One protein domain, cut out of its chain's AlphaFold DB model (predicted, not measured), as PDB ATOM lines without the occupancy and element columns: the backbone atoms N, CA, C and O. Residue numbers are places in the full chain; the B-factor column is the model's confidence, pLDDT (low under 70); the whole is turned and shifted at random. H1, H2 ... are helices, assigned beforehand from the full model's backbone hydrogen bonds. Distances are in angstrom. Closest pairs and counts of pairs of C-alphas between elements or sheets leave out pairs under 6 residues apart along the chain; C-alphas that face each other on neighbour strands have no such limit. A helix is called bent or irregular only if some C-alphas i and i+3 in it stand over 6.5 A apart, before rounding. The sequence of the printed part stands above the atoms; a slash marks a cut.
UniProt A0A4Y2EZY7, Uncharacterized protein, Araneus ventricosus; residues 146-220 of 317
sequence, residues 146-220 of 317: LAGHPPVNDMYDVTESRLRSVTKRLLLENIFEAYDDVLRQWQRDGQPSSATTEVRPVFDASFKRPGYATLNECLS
ATOM      1  N   LEU A 146      69.596  27.784 -35.382       79.06
ATOM      2  CA  LEU A 146      68.272  27.501 -34.821       79.06
ATOM      3  C   LEU A 146      67.356  26.892 -35.890       79.06
ATOM      4  O   LEU A 146      67.265  27.395 -37.009       79.06
ATOM      5  N   ALA A 147      66.617  25.835 -35.547       77.12
ATOM      6  CA  ALA A 147      65.654  25.234 -36.466       77.12
ATOM      7  C   ALA A 147      64.578  26.259 -36.884       77.12
ATOM      8  O   ALA A 147      63.885  26.822 -36.038       77.12
ATOM      9  N   GLY A 148      64.438  26.496 -38.193       77.69
ATOM     10  CA  GLY A 148      63.492  27.481 -38.732       77.69
ATOM     11  C   GLY A 148      63.944  28.940 -38.600       77.69
ATOM     12  O   GLY A 148      63.098  29.834 -38.650       77.69
ATOM     13  N   HIS A 149      65.246  29.195 -38.418       76.19
ATOM     14  CA  HIS A 149      65.774  30.557 -38.388       76.19
ATOM     15  C   HIS A 149      65.433  31.328 -39.683       76.19
ATOM     16  O   HIS A 149      65.396  30.745 -40.772       76.19
ATOM     17  N   PRO A 150      65.192  32.648 -39.599       76.44
ATOM     18  CA  PRO A 150      65.030  33.479 -40.787       76.44
ATOM     19  C   PRO A 150      66.328  33.496 -41.617       76.44
ATOM     20  O   PRO A 150      67.419  33.347 -41.055       76.44
ATOM     21  N   PRO A 151      66.247  33.696 -42.945       72.06
ATOM     22  CA  PRO A 151      67.435  33.772 -43.786       72.06
ATOM     23  C   PRO A 151      68.345  34.913 -43.321       72.06
ATOM     24  O   PRO A 151      67.891  36.041 -43.104       72.06
ATOM     25  N   VAL A 152      69.636  34.614 -43.172       69.50
ATOM     26  CA  VAL A 152      70.655  35.624 -42.874       69.50
ATOM     27  C   VAL A 152      70.851  36.464 -44.135       69.50
ATOM     28  O   VAL A 152      71.203  35.938 -45.188       69.50
ATOM     29  N   ASN A 153      70.557  37.760 -44.045       66.12
ATOM     30  CA  ASN A 153      70.621  38.670 -45.187       66.12
ATOM     31  C   ASN A 153      72.052  39.178 -45.432       66.12
ATOM     32  O   ASN A 153      72.816  39.366 -44.484       66.12
ATOM     33  N   ASP A 154      72.378  39.489 -46.688       66.88
ATOM     34  CA  ASP A 154      73.620  40.177 -47.036       66.88
ATOM     35  C   ASP A 154      73.559  41.638 -46.554       66.88
ATOM     36  O   ASP A 154      72.686  42.421 -46.937       66.88
ATOM     37  N   MET A 155      74.481  42.001 -45.659       70.19
ATOM     38  CA  MET A 155      74.608  43.343 -45.081       70.19
ATOM     39  C   MET A 155      75.715  44.166 -45.753       70.19
ATOM     40  O   MET A 155      76.311  45.039 -45.111       70.19
ATOM     41  N   TYR A 156      76.028  43.880 -47.020       73.81
ATOM     42  CA  TYR A 156      77.101  44.534 -47.767       73.81
ATOM     43  C   TYR A 156      77.033  46.067 -47.703       73.81
ATOM     44  O   TYR A 156      78.016  46.720 -47.360       73.81
ATOM     45  N   ASP A 157      75.860  46.652 -47.946       76.00
ATOM     46  CA  ASP A 157      75.658  48.104 -48.004       76.00
ATOM     47  C   ASP A 157      75.963  48.811 -46.670       76.00
ATOM     48  O   ASP A 157      76.614  49.865 -46.615       76.00
ATOM     49  N   VAL A 158      75.536  48.198 -45.564       76.88
ATOM     50  CA  VAL A 158      75.828  48.678 -44.212       76.88
ATOM     51  C   VAL A 158      77.307  48.493 -43.886       76.88
ATOM     52  O   VAL A 158      77.927  49.392 -43.310       76.88
ATOM     53  N   THR A 159      77.878  47.348 -44.252       75.88
ATOM     54  CA  THR A 159      79.284  47.015 -44.001       75.88
ATOM     55  C   THR A 159      80.206  47.981 -44.736       75.88
ATOM     56  O   THR A 159      81.128  48.526 -44.130       75.88
ATOM     57  N   GLU A 160      79.912  48.291 -45.998       79.62
ATOM     58  CA  GLU A 160      80.661  49.258 -46.794       79.62
ATOM     59  C   GLU A 160      80.566  50.670 -46.198       79.62
ATOM     60  O   GLU A 160      81.575  51.364 -46.039       79.62
ATOM     61  N   SER A 161      79.364  51.096 -45.802       81.62
ATOM     62  CA  SER A 161      79.152  52.407 -45.174       81.62
ATOM     63  C   SER A 161      79.921  52.540 -43.855       81.62
ATOM     64  O   SER A 161      80.559  53.567 -43.592       81.62
ATOM     65  N   ARG A 162      79.910  51.482 -43.033       81.88
ATOM     66  CA  ARG A 162      80.680  51.399 -41.784       81.88
ATOM     67  C   ARG A 162      82.177  51.418 -42.050       81.88
ATOM     68  O   ARG A 162      82.872  52.191 -41.398       81.88
ATOM     69  N   LEU A 163      82.653  50.644 -43.025       83.88
ATOM     70  CA  LEU A 163      84.058  50.618 -43.422       83.88
ATOM     71  C   LEU A 163      84.528  52.021 -43.810       83.88
ATOM     72  O   LEU A 163      85.500  52.512 -43.249       83.88
ATOM     73  N   ARG A 164      83.783  52.726 -44.670       86.50
ATOM     74  CA  ARG A 164      84.102  54.111 -45.061       86.50
ATOM     75  C   ARG A 164      84.171  55.057 -43.858       86.50
ATOM     76  O   ARG A 164      85.051  55.915 -43.812       86.50
ATOM     77  N   SER A 165      83.257  54.920 -42.898       86.25
ATOM     78  CA  SER A 165      83.246  55.730 -41.672       86.25
ATOM     79  C   SER A 165      84.452  55.432 -40.772       86.25
ATOM     80  O   SER A 165      85.141  56.354 -40.332       86.25
ATOM     81  N   VAL A 166      84.765  54.149 -40.565       85.38
ATOM     82  CA  VAL A 166      85.933  53.705 -39.791       85.38
ATOM     83  C   VAL A 166      87.222  54.185 -40.451       85.38
ATOM     84  O   VAL A 166      88.038  54.791 -39.767       85.38
ATOM     85  N   THR A 167      87.379  54.028 -41.766       87.75
ATOM     86  CA  THR A 167      88.554  54.514 -42.503       87.75
ATOM     87  C   THR A 167      88.746  56.018 -42.333       87.75
ATOM     88  O   THR A 167      89.855  56.464 -42.053       87.75
ATOM     89  N   LYS A 168      87.672  56.817 -42.428       89.88
ATOM     90  CA  LYS A 168      87.750  58.266 -42.177       89.88
ATOM     91  C   LYS A 168      88.227  58.575 -40.758       89.88
ATOM     92  O   LYS A 168      89.083  59.436 -40.589       89.88
ATOM     93  N   ARG A 169      87.699  57.874 -39.749       89.69
ATOM     94  CA  ARG A 169      88.112  58.051 -38.350       89.69
ATOM     95  C   ARG A 169      89.576  57.661 -38.130       89.69
ATOM     96  O   ARG A 169      90.313  58.438 -37.541       89.69
ATOM     97  N   LEU A 170      90.010  56.516 -38.657       88.62
ATOM     98  CA  LEU A 170      91.393  56.038 -38.537       88.62
ATOM     99  C   LEU A 170      92.401  57.006 -39.175       88.62
ATOM    100  O   LEU A 170      93.492  57.195 -38.640       88.62
ATOM    101  N   LEU A 171      92.034  57.631 -40.299       90.62
ATOM    102  CA  LEU A 171      92.851  58.660 -40.948       90.62
ATOM    103  C   LEU A 171      92.932  59.947 -40.114       90.62
ATOM    104  O   LEU A 171      94.002  60.539 -40.027       90.62
ATOM    105  N   LEU A 172      91.830  60.372 -39.482       92.62
ATOM    106  CA  LEU A 172      91.810  61.546 -38.595       92.62
ATOM    107  C   LEU A 172      92.646  61.338 -37.327       92.62
ATOM    108  O   LEU A 172      93.314  62.260 -36.873       92.62
ATOM    109  N   GLU A 173      92.611  60.129 -36.771       90.75
ATOM    110  CA  GLU A 173      93.362  59.746 -35.570       90.75
ATOM    111  C   GLU A 173      94.812  59.331 -35.881       90.75
ATOM    112  O   GLU A 173      95.575  59.038 -34.965       90.75
ATOM    113  N   ASN A 174      95.214  59.334 -37.160       89.56
ATOM    114  CA  ASN A 174      96.551  58.960 -37.634       89.56
ATOM    115  C   ASN A 174      96.998  57.539 -37.218       89.56
ATOM    116  O   ASN A 174      98.184  57.273 -37.041       89.56
ATOM    117  N   ILE A 175      96.040  56.617 -37.088       88.88
ATOM    118  CA  ILE A 175      96.254  55.203 -36.719       88.88
ATOM    119  C   ILE A 175      95.948  54.237 -37.873       88.88
ATOM    120  O   ILE A 175      95.931  53.021 -37.687       88.88
ATOM    121  N   PHE A 176      95.686  54.768 -39.072       88.69
ATOM    122  CA  PHE A 176      95.316  53.974 -40.245       88.69
ATOM    123  C   PHE A 176      96.391  52.954 -40.640       88.69
ATOM    124  O   PHE A 176      96.064  51.784 -40.788       88.69
ATOM    125  N   GLU A 177      97.654  53.372 -40.750       88.25
ATOM    126  CA  GLU A 177      98.756  52.480 -41.154       88.25
ATOM    127  C   GLU A 177      98.951  51.338 -40.149       88.25
ATOM    128  O   GLU A 177      98.985  50.171 -40.528       88.25
ATOM    129  N   ALA A 178      98.949  51.656 -38.850       85.12
ATOM    130  CA  ALA A 178      99.048  50.650 -37.794       85.12
ATOM    131  C   ALA A 178      97.882  49.645 -37.836       85.12
ATOM    132  O   ALA A 178      98.064  48.467 -37.539       85.12
ATOM    133  N   TYR A 179      96.681  50.090 -38.211       86.25
ATOM    134  CA  TYR A 179      95.524  49.214 -38.381       86.25
ATOM    135  C   TYR A 179      95.619  48.347 -39.647       86.25
ATOM    136  O   TYR A 179      95.331  47.148 -39.587       86.25
ATOM    137  N   ASP A 180      96.035  48.928 -40.776       86.31
ATOM    138  CA  ASP A 180      96.207  48.222 -42.055       86.31
ATOM    139  C   ASP A 180      97.292  47.141 -41.947       86.31
ATOM    140  O   ASP A 180      97.088  46.009 -42.386       86.31
ATOM    141  N   ASP A 181      98.399  47.434 -41.260       87.44
ATOM    142  CA  ASP A 181      99.469  46.472 -40.985       87.44
ATOM    143  C   ASP A 181      98.965  45.248 -40.212       87.44
ATOM    144  O   ASP A 181      99.313  44.108 -40.541       87.44
ATOM    145  N   VAL A 182      98.097  45.464 -39.216       85.00
ATOM    146  CA  VAL A 182      97.482  44.376 -38.443       85.00
ATOM    147  C   VAL A 182      96.601  43.508 -39.340       85.00
ATOM    148  O   VAL A 182      96.716  42.283 -39.293       85.00
ATOM    149  N   LEU A 183      95.770  44.106 -40.197       83.19
ATOM    150  CA  LEU A 183      94.918  43.347 -41.119       83.19
ATOM    151  C   LEU A 183      95.733  42.567 -42.157       83.19
ATOM    152  O   LEU A 183      95.458  41.389 -42.389       83.19
ATOM    153  N   ARG A 184      96.780  43.171 -42.729       84.56
ATOM    154  CA  ARG A 184      97.699  42.490 -43.658       84.56
ATOM    155  C   ARG A 184      98.425  41.331 -42.994       84.56
ATOM    156  O   ARG A 184      98.636  40.295 -43.623       84.56
ATOM    157  N   GLN A 185      98.834  41.502 -41.738       83.25
ATOM    158  CA  GLN A 185      99.439  40.426 -40.963       83.25
ATOM    159  C   GLN A 185      98.445  39.275 -40.780       83.25
ATOM    160  O   GLN A 185      98.809  38.126 -41.005       83.25
ATOM    161  N   TRP A 186      97.185  39.571 -40.453       80.69
ATOM    162  CA  TRP A 186      96.153  38.545 -40.286       80.69
ATOM    163  C   TRP A 186      95.845  37.808 -41.591       80.69
ATOM    164  O   TRP A 186      95.654  36.595 -41.561       80.69
ATOM    165  N   GLN A 187      95.836  38.509 -42.730       77.25
ATOM    166  CA  GLN A 187      95.686  37.891 -44.051       77.25
ATOM    167  C   GLN A 187      96.857  36.961 -44.385       77.25
ATOM    168  O   GLN A 187      96.637  35.867 -44.896       77.25
ATOM    169  N   ARG A 188      98.097  37.367 -44.075       78.88
ATOM    170  CA  ARG A 188      99.294  36.539 -44.305       78.88
ATOM    171  C   ARG A 188      99.335  35.302 -43.415       78.88
ATOM    172  O   ARG A 188      99.643  34.220 -43.900       78.88
ATOM    173  N   ASP A 189      99.017  35.463 -42.136       75.38
ATOM    174  CA  ASP A 189      99.094  34.378 -41.155       75.38
ATOM    175  C   ASP A 189      97.841  33.488 -41.171       75.38
ATOM    176  O   ASP A 189      97.826  32.407 -40.581       75.38
ATOM    177  N   GLY A 190      96.759  33.951 -41.805       68.81
ATOM    178  CA  GLY A 190      95.441  33.322 -41.744       68.81
ATOM    179  C   GLY A 190      94.827  33.328 -40.338       68.81
ATOM    180  O   GLY A 190      93.920  32.534 -40.073       68.81
ATOM    181  N   GLN A 191      95.352  34.156 -39.422       66.38
ATOM    182  CA  GLN A 191      94.901  34.297 -38.035       66.38
ATOM    183  C   GLN A 191      95.499  35.539 -37.338       66.38
ATOM    184  O   GLN A 191      96.546  36.036 -37.753       66.38
ATOM    185  N   PRO A 192      94.890  36.022 -36.237       66.31
ATOM    186  CA  PRO A 192      95.464  37.090 -35.426       66.31
ATOM    187  C   PRO A 192      96.785  36.693 -34.754       66.31
ATOM    188  O   PRO A 192      96.882  35.636 -34.123       66.31
ATOM    189  N   SER A 193      97.790  37.568 -34.823       64.00
ATOM    190  CA  SER A 193      99.051  37.392 -34.088       64.00
ATOM    191  C   SER A 193      98.826  37.441 -32.570       64.00
ATOM    192  O   SER A 193      97.986  38.192 -32.074       64.00
ATOM    193  N   SER A 194      99.598  36.654 -31.809       61.97
ATOM    194  CA  SER A 194      99.590  36.685 -30.338       61.97
ATOM    195  C   SER A 194     100.334  37.889 -29.746       61.97
ATOM    196  O   SER A 194     100.382  38.032 -28.525       61.97
ATOM    197  N   ALA A 195     100.969  38.716 -30.582       63.12
ATOM    198  CA  ALA A 195     101.629  39.937 -30.144       63.12
ATOM    199  C   ALA A 195     100.594  40.998 -29.740       63.12
ATOM    200  O   ALA A 195      99.554  41.153 -30.380       63.12
ATOM    201  N   THR A 196     100.877  41.747 -28.675       59.59
ATOM    202  CA  THR A 196     100.060  42.895 -28.279       59.59
ATOM    203  C   THR A 196     100.206  43.995 -29.323       59.59
ATOM    204  O   THR A 196     101.252  44.635 -29.401       59.59
ATOM    205  N   THR A 197      99.169  44.196 -30.130       70.06
ATOM    206  CA  THR A 197      99.075  45.310 -31.073       70.06
ATOM    207  C   THR A 197      98.397  46.497 -30.398       70.06
ATOM    208  O   THR A 197      97.506  46.324 -29.564       70.06
ATOM    209  N   GLU A 198      98.812  47.710 -30.758       69.94
ATOM    210  CA  GLU A 198      98.215  48.953 -30.252       69.94
ATOM    211  C   GLU A 198      96.738  49.085 -30.660       69.94
ATOM    212  O   GLU A 198      95.926  49.639 -29.921       69.94
ATOM    213  N   VAL A 199      96.367  48.487 -31.797       73.44
ATOM    214  CA  VAL A 199      94.991  48.441 -32.293       73.44
ATOM    215  C   VAL A 199      94.547  46.995 -32.512       73.44
ATOM    216  O   VAL A 199      95.309  46.163 -33.009       73.44
ATOM    217  N   ARG A 200      93.298  46.682 -32.143       76.75
ATOM    218  CA  ARG A 200      92.674  45.366 -32.337       76.75
ATOM    219  C   ARG A 200      91.406  45.506 -33.187       76.75
ATOM    220  O   ARG A 200      90.431  46.083 -32.704       76.75
ATOM    221  N   PRO A 201      91.380  44.966 -34.415       76.12
ATOM    222  CA  PRO A 201      90.137  44.801 -35.158       76.12
ATOM    223  C   PRO A 201      89.147  43.915 -34.381       76.12
ATOM    224  O   PRO A 201      89.518  42.858 -33.869       76.12
ATOM    225  N   VAL A 202      87.889  44.347 -34.276       74.12
ATOM    226  CA  VAL A 202      86.794  43.592 -33.646       74.12
ATOM    227  C   VAL A 202      85.606  43.596 -34.600       74.12
ATOM    228  O   VAL A 202      85.201  44.656 -35.075       74.12
ATOM    229  N   PHE A 203      85.052  42.416 -34.869       70.44
ATOM    230  CA  PHE A 203      83.858  42.260 -35.693       70.44
ATOM    231  C   PHE A 203      82.610  42.266 -34.806       70.44
ATOM    232  O   PHE A 203      82.510  41.493 -33.853       70.44
ATOM    233  N   ASP A 204      81.664  43.153 -35.112       68.50
ATOM    234  CA  ASP A 204      80.388  43.266 -34.404       68.50
ATOM    235  C   ASP A 204      79.328  42.384 -35.077       68.50
ATOM    236  O   ASP A 204      78.717  42.777 -36.071       68.50
ATOM    237  N   ALA A 205      79.111  41.191 -34.521       66.38
ATOM    238  CA  ALA A 205      78.101  40.237 -34.990       66.38
ATOM    239  C   ALA A 205      76.678  40.527 -34.461       66.38
ATOM    240  O   ALA A 205      75.744  39.783 -34.754       66.38
ATOM    241  N   SER A 206      76.498  41.591 -33.667       67.69
ATOM    242  CA  SER A 206      75.227  41.917 -33.003       67.69
ATOM    243  C   SER A 206      74.403  42.987 -33.723       67.69
ATOM    244  O   SER A 206      73.347  43.401 -33.238       67.69
ATOM    245  N   PHE A 207      74.867  43.461 -34.881       71.56
ATOM    246  CA  PHE A 207      74.213  44.560 -35.569       71.56
ATOM    247  C   PHE A 207      72.822  44.186 -36.090       71.56
ATOM    248  O   PHE A 207      72.661  43.244 -36.863       71.56
ATOM    249  N   LYS A 208      71.823  44.992 -35.713       70.88
ATOM    250  CA  LYS A 208      70.416  44.792 -36.061       70.88
ATOM    251  C   LYS A 208      69.922  45.830 -37.060       70.88
ATOM    252  O   LYS A 208      70.030  47.034 -36.826       70.88
ATOM    253  N   ARG A 209      69.307  45.357 -38.145       72.44
ATOM    254  CA  ARG A 209      68.561  46.180 -39.105       72.44
ATOM    255  C   ARG A 209      67.061  45.995 -38.852       72.44
ATOM    256  O   ARG A 209      66.631  44.859 -38.665       72.44
ATOM    257  N   PRO A 210      66.244  47.063 -38.857       73.38
ATOM    258  CA  PRO A 210      64.796  46.918 -38.737       73.38
ATOM    259  C   PRO A 210      64.253  45.943 -39.792       73.38
ATOM    260  O   PRO A 210      64.532  46.109 -40.978       73.38
ATOM    261  N   GLY A 211      63.515  44.921 -39.351       73.50
ATOM    262  CA  GLY A 211      62.939  43.888 -40.222       73.50
ATOM    263  C   GLY A 211      63.836  42.680 -40.517       73.50
ATOM    264  O   GLY A 211      63.372  41.762 -41.184       73.50
ATOM    265  N   TYR A 212      65.072  42.640 -40.011       75.81
ATOM    266  CA  TYR A 212      66.002  41.523 -40.217       75.81
ATOM    267  C   TYR A 212      66.527  40.985 -38.884       75.81
ATOM    268  O   TYR A 212      66.737  41.750 -37.939       75.81
ATOM    269  N   ALA A 213      66.748  39.672 -38.826       72.06
ATOM    270  CA  ALA A 213      67.376  39.021 -37.683       72.06
ATOM    271  C   ALA A 213      68.902  39.173 -37.727       72.06
ATOM    272  O   ALA A 213      69.506  39.235 -38.798       72.06
ATOM    273  N   THR A 214      69.518  39.240 -36.551       75.06
ATOM    274  CA  THR A 214      70.980  39.254 -36.391       75.06
ATOM    275  C   THR A 214      71.554  37.840 -36.416       75.06
ATOM    276  O   THR A 214      70.840  36.877 -36.144       75.06
ATOM    277  N   LEU A 215      72.861  37.704 -36.662       74.75
ATOM    278  CA  LEU A 215      73.525  36.398 -36.615       74.75
ATOM    279  C   LEU A 215      73.312  35.705 -35.261       74.75
ATOM    280  O   LEU A 215      72.924  34.544 -35.220       74.75
ATOM    281  N   ASN A 216      73.464  36.435 -34.155       78.31
ATOM    282  CA  ASN A 216      73.247  35.884 -32.817       78.31
ATOM    283  C   ASN A 216      71.789  35.454 -32.564       78.31
ATOM    284  O   ASN A 216      71.565  34.568 -31.750       78.31
ATOM    285  N   GLU A 217      70.803  36.058 -33.239       77.12
ATOM    286  CA  GLU A 217      69.388  35.653 -33.160       77.12
ATOM    287  C   GLU A 217      69.089  34.398 -34.001       77.12
ATOM    288  O   GLU A 217      68.062  33.758 -33.787       77.12
ATOM    289  N   CYS A 218      69.972  34.036 -34.937       77.94
ATOM    290  CA  CYS A 218      69.864  32.826 -35.758       77.94
ATOM    291  C   CYS A 218      70.654  31.635 -35.189       77.94
ATOM    292  O   CYS A 218      70.483  30.513 -35.668       77.94
ATOM    293  N   LEU A 219      71.510  31.859 -34.185       79.25
ATOM    294  CA  LEU A 219      72.349  30.834 -33.565       79.25
ATOM    295  C   LEU A 219      71.763  30.359 -32.231       79.25
ATOM    296  O   LEU A 219      71.252  31.135 -31.426       79.25
ATOM    297  N   SER A 220      71.876  29.059 -31.984       68.94
ATOM    298  CA  SER A 220      71.490  28.428 -30.729       68.94
ATOM    299  C   SER A 220      72.493  28.813 -29.648       68.94
ATOM    300  O   SER A 220      73.705  28.689 -29.828       68.94
TER     301      SER A 220
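Overview. This is residues 146 to 220 of the 317 residues of an uncharacterized protein of Araneus ventricosus (UniProt A0A4Y2EZY7). Two helices, H1 and H2, meet near their ends as a V, and a long stretch without named elements, residues 190 to 214, folds back beside H2 and then runs through the middle of the domain to the tiny helix H3. The first and last printed residues come together at the end of the domain away from the corner of the V, in a loose, open frame where H1 and H2 meet only at that corner and H3 touches neither. The printed part has 75 residues with three named helices, in the order H1, H2, H3, and no named strand; its class is all helix, though under half of the residues, 35 of 75, are in named elements. The whole is loose, with a radius of gyration of the C-alphas of 15.6 A, and elongated, spanning 43 by 27 by 17 A.

Arrangement. From residue 146 the printed part runs to H1, residues 156 to 172, of which residues 159 to 165 stand free. A tight link of 3 residues joins H1 to H2, residues 176 to 189. H1 and H2 only just touch, with 3 pairs of C-alphas within 8 A, and they touch only at the corner by their link. H1 touches H2 with residues 167 to 170 alone, and H2 touches H1 with residues 176 to 179 alone; the closest C-alphas of the two are those of Leu 170 and Phe 176, 4.8 A apart. Their lines stand at a steep tilt of 53 degrees, opposite ways, with centres 16.3 A apart. After the long link, H3, residues 215 to 218, is apart from H1 and from H2. In H1 and H2 every O i to N i+4 pair is within hydrogen-bond range; H3 is too short for such a pair, and its 1 pair of O i to N i+3 is within range.

Along the chain. H1 begins at C-alpha 156, at (77.101, 44.534, -47.767), and measures 24.3 A from first to last C-alpha, over 17 residues. H2, 14 residues, measures 20.0 A and ends at C-alpha 189, at (99.094, 34.378, -41.155). H3, 4 residues, measures 5.2 A and ends at C-alpha 218, at (69.864, 32.826, -35.758). No helix is bent.

Size, cuts and confidence. The two C-alphas farthest apart are those of Ala 147 and Asn 174, 45.8 A, while those of Leu 146 and Ser 220, the first and last printed residues, are 5.3 A apart. The printed part has no cut. The link from H2 to H3 is long, with 25 residues. The mean pLDDT of the printed part is 77.4; it is under 70 in residues 152 to 154, 190 to 196, 198, 204 to 206 and 220 of this model.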